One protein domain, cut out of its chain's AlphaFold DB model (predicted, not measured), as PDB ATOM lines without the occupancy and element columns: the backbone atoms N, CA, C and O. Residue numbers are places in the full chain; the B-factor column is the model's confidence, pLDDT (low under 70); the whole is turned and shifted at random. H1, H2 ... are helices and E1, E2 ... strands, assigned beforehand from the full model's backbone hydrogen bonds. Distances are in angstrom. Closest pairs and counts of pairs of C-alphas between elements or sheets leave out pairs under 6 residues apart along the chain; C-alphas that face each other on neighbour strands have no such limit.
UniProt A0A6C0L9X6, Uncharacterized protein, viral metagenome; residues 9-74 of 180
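Overview. This is residues 9 to 74 of the 180 residues of an uncharacterized protein of viral metagenome (UniProt A0A6C0L9X6). With little regular structure, the model has H1 at one end, a small hairpin of E1 and E2 at the other and H2 along one side between them, while the long unnamed stretch 49 to 74 folds back from the hairpin. The 66 printed residues hold H1, H2, E1 and E2 in that order, with 24 residues in these named elements; the class is mixed, and the sheet, E1 - E2, is antiparallel. The whole is compact, with a radius of gyration of the C-alphas of 11.8 A and spans of 34 by 24 by 20 A.

Along the chain. H1, residues 9 to 16, begins at C-alpha 9 (30.758, -5.479, 11.365) and measures 10.1 A. H2, residues 26 to 35, measures 14.8 A. E1, residues 37 to 39, measures 7.0 A; E2, residues 46 to 48, measures 7.1 A and ends at C-alpha 48 (23.091, 5.080, 28.856).

Arrangement. H1 and H2 only just touch, with 3 pairs of C-alphas within 8 A, the closest Val 11 and Pro 26 at 6.4 A; they run opposite ways at a steep tilt of 67 degrees. The closest C-alphas of H2 and E2, Phe 34 and Gln 48, are 5.9 A apart. In the hairpin E1 and E2, at 143 degrees, N 38 and O 47 are 2.9 A apart, within hydrogen-bond range. H1 is apart from both strands. O i to N i+4 pairs are within range in 3 of 4 for H1 and 5 of 6 for H2.

Size, cuts and confidence. The two farthest C-alphas, Asp 19 and Cys 43, are 34.3 A apart. The printed part has no cut and no long link between named elements; residue 57 alone has pLDDT under 70.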
ATOM      1  N   LYS A   9      32.033  -4.758  11.270       88.94
ATOM      2  CA  LYS A   9      30.758  -5.479  11.365       88.94
ATOM      3  C   LYS A   9      29.577  -4.554  11.665       88.94
ATOM      4  O   LYS A   9      28.496  -4.764  11.119       88.94
ATOM      5  N   GLU A  10      29.748  -3.576  12.554       90.19
ATOM      6  CA  GLU A  10      28.694  -2.601  12.843       90.19
ATOM      7  C   GLU A  10      28.377  -1.778  11.604       90.19
ATOM      8  O   GLU A  10      27.214  -1.732  11.229       90.19
ATOM      9  N   VAL A  11      29.390  -1.224  10.933       93.31
ATOM     10  CA  VAL A  11      29.214  -0.445   9.697       93.31
ATOM     11  C   VAL A  11      28.504  -1.272   8.620       93.31
ATOM     12  O   VAL A  11      27.490  -0.847   8.066       93.31
ATOM     13  N   VAL A  12      28.965  -2.504   8.386       93.50
ATOM     14  CA  VAL A  12      28.387  -3.422   7.393       93.50
ATOM     15  C   VAL A  12      26.918  -3.738   7.679       93.50
ATOM     16  O   VAL A  12      26.145  -3.924   6.740       93.50
ATOM     17  N   ASN A  13      26.482  -3.775   8.942       93.12
ATOM     18  CA  ASN A  13      25.076  -4.029   9.256       93.12
ATOM     19  C   ASN A  13      24.143  -2.929   8.730       93.12
ATOM     20  O   ASN A  13      23.084  -3.276   8.208       93.12
ATOM     21  N   TYR A  14      24.532  -1.651   8.805       94.31
ATOM     22  CA  TYR A  14      23.717  -0.537   8.281       94.31
ATOM     23  C   TYR A  14      23.679  -0.520   6.754       94.31
ATOM     24  O   TYR A  14      22.692  -0.086   6.178       94.31
ATOM     25  N   ILE A  15      24.702  -1.059   6.089       94.50
ATOM     26  CA  ILE A  15      24.707  -1.213   4.628       94.50
ATOM     27  C   ILE A  15      23.817  -2.394   4.221       94.50
ATOM     28  O   ILE A  15      22.928  -2.270   3.381       94.50
ATOM     29  N   ARG A  16      24.044  -3.558   4.837       94.25
ATOM     30  CA  ARG A  16      23.400  -4.829   4.479       94.25
ATOM     31  C   ARG A  16      21.916  -4.879   4.848       94.25
ATOM     32  O   ARG A  16      21.159  -5.567   4.175       94.25
ATOM     33  N   GLN A  17      21.509  -4.218   5.931       93.81
ATOM     34  CA  GLN A  17      20.126  -4.205   6.428       93.81
ATOM     35  C   GLN A  17      19.555  -2.780   6.463       93.81
ATOM     36  O   GLN A  17      18.759  -2.458   7.344       93.81
ATOM     37  N   LYS A  18      19.953  -1.936   5.501       94.56
ATOM     38  CA  LYS A  18      19.552  -0.523   5.416       94.56
ATOM     39  C   LYS A  18      18.036  -0.316   5.472       94.56
ATOM     40  O   LYS A  18      17.578   0.596   6.138       94.56
ATOM     41  N   ASP A  19      17.264  -1.206   4.844       94.94
ATOM     42  CA  ASP A  19      15.803  -1.078   4.757       94.94
ATOM     43  C   ASP A  19      15.107  -1.426   6.084       94.94
ATOM     44  O   ASP A  19      13.941  -1.095   6.286       94.94
ATOM     45  N   LYS A  20      15.819  -2.102   6.999       94.69
ATOM     46  CA  LYS A  20      15.357  -2.360   8.368       94.69
ATOM     47  C   LYS A  20      15.848  -1.293   9.340       94.69
ATOM     48  O   LYS A  20      15.167  -1.029  10.321       94.69
ATOM     49  N   ALA A  21      17.045  -0.750   9.128       96.19
ATOM     50  CA  ALA A  21      17.675   0.175  10.059       96.19
ATOM     51  C   ALA A  21      16.882   1.486  10.155       96.19
ATOM     52  O   ALA A  21      16.524   2.093   9.151       96.19
ATOM     53  N   ARG A  22      16.634   1.947  11.382       96.62
ATOM     54  CA  ARG A  22      15.970   3.235  11.627       96.62
ATOM     55  C   ARG A  22      16.871   4.428  11.304       96.62
ATOM     56  O   ARG A  22      16.371   5.487  10.945       96.62
ATOM     57  N   PHE A  23      18.175   4.251  11.484       96.38
ATOM     58  CA  PHE A  23      19.197   5.279  11.301       96.38
ATOM     59  C   PHE A  23      20.029   4.975  10.060       96.38
ATOM     60  O   PHE A  23      20.222   3.810   9.702       96.38
ATOM     61  N   SER A  24      20.570   6.020   9.440       94.94
ATOM     62  CA  SER A  24      21.392   5.906   8.232       94.94
ATOM     63  C   SER A  24      22.804   5.376   8.505       94.94
ATOM     64  O   SER A  24      23.464   4.863   7.601       94.94
ATOM     65  N   SER A  25      23.277   5.490   9.750       94.94
ATOM     66  CA  SER A  25      24.642   5.143  10.150       94.94
ATOM     67  C   SER A  25      24.729   4.725  11.625       94.94
ATOM     68  O   SER A  25      23.860   5.081  12.431       94.94
ATOM     69  N   PRO A  26      25.781   3.979  12.016       94.56
ATOM     70  CA  PRO A  26      26.038   3.680  13.420       94.56
ATOM     71  C   PRO A  26      26.366   4.930  14.252       94.56
ATOM     72  O   PRO A  26      26.088   4.924  15.450       94.56
ATOM     73  N   GLU A  27      26.924   5.980  13.641       95.19
ATOM     74  CA  GLU A  27      27.156   7.295  14.246       95.19
ATOM     75  C   GLU A  27      25.841   7.951  14.679       95.19
ATOM     76  O   GLU A  27      25.690   8.311  15.843       95.19
ATOM     77  N   GLU A  28      24.876   8.049  13.761       95.12
ATOM     78  CA  GLU A  28      23.577   8.676  14.025       95.12
ATOM     79  C   GLU A  28      22.814   7.930  15.131       95.12
ATOM     80  O   GLU A  28      22.268   8.545  16.048       95.12
ATOM     81  N   GLU A  29      22.836   6.592  15.106       95.50
ATOM     82  CA  GLU A  29      22.255   5.811  16.200       95.50
ATOM     83  C   GLU A  29      23.008   6.020  17.522       95.50
ATOM     84  O   GLU A  29      22.393   5.994  18.587       95.50
ATOM     85  N   TYR A  30      24.333   6.185  17.503       95.19
ATOM     86  CA  TYR A  30      25.102   6.391  18.729       95.19
ATOM     87  C   TYR A  30      24.698   7.683  19.441       95.19
ATOM     88  O   TYR A  30      24.550   7.659  20.662       95.19
ATOM     89  N   ASP A  31      24.476   8.765  18.696       94.94
ATOM     90  CA  ASP A  31      24.039  10.047  19.256       94.94
ATOM     91  C   ASP A  31      22.651   9.927  19.910       94.94
ATOM     92  O   ASP A  31      22.456  10.361  21.049       94.94
ATOM     93  N   ASP A  32      21.713   9.230  19.260       95.88
ATOM     94  CA  ASP A  32      20.400   8.904  19.837       95.88
ATOM     95  C   ASP A  32      20.514   7.990  21.076       95.88
ATOM     96  O   ASP A  32      19.859   8.204  22.101       95.88
ATOM     97  N   ALA A  33      21.386   6.981  21.026       95.38
ATOM     98  CA  ALA A  33      21.625   6.056  22.131       95.38
ATOM     99  C   ALA A  33      22.350   6.714  23.319       95.38
ATOM    100  O   ALA A  33      22.235   6.225  24.448       95.38
ATOM    101  N   PHE A  34      23.100   7.795  23.095       95.94
ATOM    102  CA  PHE A  34      23.852   8.501  24.131       95.94
ATOM    103  C   PHE A  34      22.920   9.156  25.155       95.94
ATOM    104  O   PHE A  34      23.200   9.139  26.350       95.94
ATOM    105  N   ILE A  35      21.781   9.687  24.714       96.38
ATOM    106  CA  ILE A  35      20.821  10.367  25.598       96.38
ATOM    107  C   ILE A  35      19.775   9.422  26.210       96.38
ATOM    108  O   ILE A  35      19.039   9.807  27.117       96.38
ATOM    109  N   LYS A  36      19.694   8.180  25.725       97.06
ATOM    110  CA  LYS A  36      18.720   7.180  26.176       97.06
ATOM    111  C   LYS A  36      19.286   6.311  27.282       97.06
ATOM    112  O   LYS A  36      20.458   5.948  27.253       97.06
ATOM    113  N   TYR A  37      18.426   5.898  28.209       97.56
ATOM    114  CA  TYR A  37      18.791   5.055  29.343       97.56
ATOM    115  C   TYR A  37      18.033   3.732  29.326       97.56
ATOM    116  O   TYR A  37      16.911   3.636  28.832       97.56
ATOM    117  N   LYS A  38      18.672   2.706  29.881       96.94
ATOM    118  CA  LYS A  38      18.115   1.370  30.065       96.94
ATOM    119  C   LYS A  38      18.630   0.783  31.374       96.94
ATOM    120  O   LYS A  38      19.803   0.956  31.719       96.94
ATOM    121  N   GLU A  39      17.775   0.049  32.072       98.31
ATOM    122  CA  GLU A  39      18.177  -0.726  33.242       98.31
ATOM    123  C   GLU A  39      18.943  -1.985  32.812       98.31
ATOM    124  O   GLU A  39      18.494  -2.760  31.960       98.31
ATOM    125  N   CYS A  40      20.119  -2.210  33.398       98.19
ATOM    126  CA  CYS A  40      20.871  -3.441  33.182       98.19
ATOM    127  C   CYS A  40      20.167  -4.644  33.819       98.19
ATOM    128  O   CYS A  40      19.978  -4.677  35.032       98.19
ATOM    129  N   SER A  41      19.900  -5.698  33.041       96.19
ATOM    130  CA  SER A  41      19.226  -6.901  33.553       96.19
ATOM    131  C   SER A  41      19.973  -7.614  34.688       96.19
ATOM    132  O   SER A  41      19.325  -8.306  35.473       96.19
ATOM    133  N   LYS A  42      21.300  -7.433  34.790       94.25
ATOM    134  CA  LYS A  42      22.165  -8.046  35.812       94.25
ATOM    135  C   LYS A  42      22.378  -7.157  37.035       94.25
ATOM    136  O   LYS A  42      21.986  -7.544  38.126       94.25
ATOM    137  N   CYS A  43      22.998  -5.985  36.875       96.81
ATOM    138  CA  CYS A  43      23.321  -5.115  38.015       96.81
ATOM    139  C   CYS A  43      22.193  -4.161  38.422       96.81
ATOM    140  O   CYS A  43      22.355  -3.452  39.407       96.81
ATOM    141  N   LYS A  44      21.086  -4.113  37.666       97.75
ATOM    142  CA  LYS A  44      19.908  -3.265  37.928       97.75
ATOM    143  C   LYS A  44      20.179  -1.756  37.949       97.75
ATOM    144  O   LYS A  44      19.336  -0.971  38.354       97.75
ATOM    145  N   VAL A  45      21.346  -1.326  37.467       98.12
ATOM    146  CA  VAL A  45      21.693   0.095  37.340       98.12
ATOM    147  C   VAL A  45      21.181   0.639  36.007       98.12
ATOM    148  O   VAL A  45      21.437   0.042  34.955       98.12
ATOM    149  N   ASN A  46      20.519   1.798  36.045       98.12
ATOM    150  CA  ASN A  46      20.172   2.575  34.855       98.12
ATOM    151  C   ASN A  46      21.429   3.188  34.230       98.12
ATOM    152  O   ASN A  46      22.144   3.960  34.868       98.12
ATOM    153  N   LYS A  47      21.710   2.838  32.973       97.94
ATOM    154  CA  LYS A  47      22.883   3.302  32.217       97.94
ATOM    155  C   LYS A  47      22.469   3.789  30.836       97.94
ATOM    156  O   LYS A  47      21.449   3.347  30.307       97.94
ATOM    157  N   GLN A  48      23.285   4.659  30.244       97.69
ATOM    158  CA  GLN A  48      23.091   5.080  28.856       97.69
ATOM    159  C   GLN A  48      23.120   3.868  27.914       97.69
ATOM    160  O   GLN A  48      23.873   2.911  28.137       97.69
ATOM    161  N   LEU A  49      22.332   3.904  26.842       96.62
ATOM    162  CA  LEU A  49      22.143   2.770  25.937       96.62
ATOM    163  C   LEU A  49      23.439   2.376  25.203       96.62
ATOM    164  O   LEU A  49      23.624   1.210  24.846       96.62
ATOM    165  N   ILE A  50      24.381   3.313  25.061       95.81
ATOM    166  CA  ILE A  50      25.734   3.072  24.531       95.81
ATOM    167  C   ILE A  50      26.538   2.041  25.337       95.81
ATOM    168  O   ILE A  50      27.428   1.399  24.781       95.81
ATOM    169  N   TYR A  51      26.216   1.835  26.620       96.94
ATOM    170  CA  TYR A  51      26.862   0.831  27.471       96.94
ATOM    171  C   TYR A  51      26.282  -0.573  27.280       96.94
ATOM    172  O   TYR A  51      26.663  -1.497  27.994       96.94
ATOM    173  N   PHE A  52      25.360  -0.769  26.338       96.31
ATOM    174  CA  PHE A  52      24.774  -2.067  26.026       96.31
ATOM    175  C   PHE A  52      25.262  -2.527  24.655       96.31
ATOM    176  O   PHE A  52      24.882  -1.980  23.616       96.31
ATOM    177  N   ASN A  53      26.118  -3.550  24.667       93.00
ATOM    178  CA  ASN A  53      26.724  -4.113  23.465       93.00
ATOM    179  C   ASN A  53      25.667  -4.677  22.507       93.00
ATOM    180  O   ASN A  53      24.603  -5.126  22.936       93.00
ATOM    181  N   GLY A  54      25.980  -4.714  21.212       90.69
ATOM    182  CA  GLY A  54      25.141  -5.391  20.225       90.69
ATOM    183  C   GLY A  54      24.980  -6.882  20.540       90.69
ATOM    184  O   GLY A  54      25.889  -7.530  21.074       90.69
ATOM    185  N   ASN A  55      23.817  -7.441  20.217       83.38
ATOM    186  CA  ASN A  55      23.636  -8.880  20.296       83.38
ATOM    187  C   ASN A  55      24.469  -9.567  19.199       83.38
ATOM    188  O   ASN A  55      24.580  -9.084  18.075       83.38
ATOM    189  N   THR A  56      25.091 -10.692  19.537       72.25
ATOM    190  CA  THR A  56      25.921 -11.474  18.602       72.25
ATOM    191  C   THR A  56      25.234 -12.757  18.157       72.25
ATOM    192  O   THR A  56      25.751 -13.459  17.293       72.25
ATOM    193  N   SER A  57      24.102 -13.077  18.778       68.12
ATOM    194  CA  SER A  57      23.334 -14.292  18.556       68.12
ATOM    195  C   SER A  57      22.126 -13.949  17.688       68.12
ATOM    196  O   SER A  57      21.067 -13.612  18.206       68.12
ATOM    197  N   GLY A  58      22.316 -13.965  16.370       74.12
ATOM    198  CA  GLY A  58      21.276 -13.634  15.397       74.12
ATOM    199  C   GLY A  58      21.859 -13.182  14.061       74.12
ATOM    200  O   GLY A  58      22.968 -12.649  14.002       74.12
ATOM    201  N   THR A  59      21.120 -13.426  12.981       82.00
ATOM    202  CA  THR A  59      21.435 -12.922  11.635       82.00
ATOM    203  C   THR A  59      21.017 -11.459  11.471       82.00
ATOM    204  O   THR A  59      21.711 -10.693  10.793       82.00
ATOM    205  N   ASP A  60      19.918 -11.074  12.121       90.50
ATOM    206  CA  ASP A  60      19.368  -9.720  12.121       90.50
ATOM    207  C   ASP A  60      20.074  -8.823  13.143       90.50
ATOM    208  O   ASP A  60      20.290  -9.206  14.292       90.50
ATOM    209  N   ALA A  61      20.451  -7.623  12.701       92.19
ATOM    210  CA  ALA A  61      21.123  -6.632  13.537       92.19
ATOM    211  C   ALA A  61      20.137  -5.662  14.206       92.19
ATOM    212  O   ALA A  61      20.473  -5.064  15.231       92.19
ATOM    213  N   PHE A  62      18.934  -5.532  13.644       94.69
ATOM    214  CA  PHE A  62      17.910  -4.573  14.045       94.69
ATOM    215  C   PHE A  62      16.609  -5.280  14.436       94.69
ATOM    216  O   PHE A  62      16.302  -6.362  13.930       94.69
ATOM    217  N   ASP A  63      15.862  -4.680  15.357       93.12
ATOM    218  CA  ASP A  63      14.525  -5.120  15.732       93.12
ATOM    219  C   ASP A  63      13.471  -4.694  14.691       93.12
ATOM    220  O   ASP A  63      13.769  -4.049  13.687       93.12
ATOM    221  N   ARG A  64      12.204  -5.046  14.942       93.75
ATOM    222  CA  ARG A  64      11.075  -4.699  14.059       93.75
ATOM    223  C   ARG A  64      10.848  -3.191  13.876       93.75
ATOM    224  O   ARG A  64      10.150  -2.802  12.951       93.75
ATOM    225  N   ASN A  65      11.378  -2.369  14.779       94.62
ATOM    226  CA  ASN A  65      11.265  -0.912  14.763       94.62
ATOM    227  C   ASN A  65      12.540  -0.246  14.207       94.62
ATOM    228  O   ASN A  65      12.650   0.982  14.231       94.62
ATOM    229  N   GLY A  66      13.508  -1.050  13.758       94.75
ATOM    230  CA  GLY A  66      14.771  -0.617  13.182       94.75
ATOM    231  C   GLY A  66      15.844  -0.193  14.179       94.75
ATOM    232  O   GLY A  66      16.872   0.343  13.765       94.75
ATOM    233  N   PHE A  67      15.654  -0.434  15.476       93.81
ATOM    234  CA  PHE A  67      16.693  -0.187  16.478       93.81
ATOM    235  C   PHE A  67      17.643  -1.375  16.566       93.81
ATOM    236  O   PHE A  67      17.218  -2.528  16.503       93.81
ATOM    237  N   ARG A  68      18.941  -1.121  16.760       93.31
ATOM    238  CA  ARG A  68      19.919  -2.198  16.934       93.31
ATOM    239  C   ARG A  68      19.544  -3.100  18.108       93.31
ATOM    240  O   ARG A  68      19.305  -2.635  19.225       93.31
ATOM    241  N   LEU A  69      19.608  -4.408  17.885       93.94
ATOM    242  CA  LEU A  69      19.453  -5.401  18.940       93.94
ATOM    243  C   LEU A  69      20.644  -5.329  19.899       93.94
ATOM    244  O   LEU A  69      21.793  -5.573  19.523       93.94
ATOM    245  N   ARG A  70      20.360  -5.016  21.163       93.44
ATOM    246  CA  ARG A  70      21.358  -4.887  22.232       93.44
ATOM    247  C   ARG A  70      21.182  -5.963  23.290       93.44
ATOM    248  O   ARG A  70      20.076  -6.441  23.539       93.44
ATOM    249  N   ARG A  71      22.287  -6.312  23.942       94.00
ATOM    250  CA  ARG A  71      22.315  -7.182  25.119       94.00
ATOM    251  C   ARG A  71      21.376  -6.626  26.207       94.00
ATOM    252  O   ARG A  71      21.206  -5.403  26.324       94.00
ATOM    253  N   PRO A  72      20.715  -7.490  26.993       95.12
ATOM    254  CA  PRO A  72      19.926  -7.044  28.137       95.12
ATOM    255  C   PRO A  72      20.810  -6.521  29.283       95.12
ATOM    256  O   PRO A  72      20.363  -5.675  30.055       95.12
ATOM    257  N   GLU A  73      22.061  -6.967  29.362       96.44
ATOM    258  CA  GLU A  73      23.063  -6.523  30.328       96.44
ATOM    259  C   GLU A  73      24.034  -5.470  29.761       96.44
ATOM    260  O   GLU A  73      24.283  -5.410  28.555       96.44
ATOM    261  N   CYS A  74      24.614  -4.651  30.646       97.44
ATOM    262  CA  CYS A  74      25.622  -3.658  30.279       97.44
ATOM    263  C   CYS A  74      27.010  -4.285  30.036       97.44
ATOM    264  O   CYS A  74      27.314  -5.392  30.492       97.44
TER     265      CYS A  74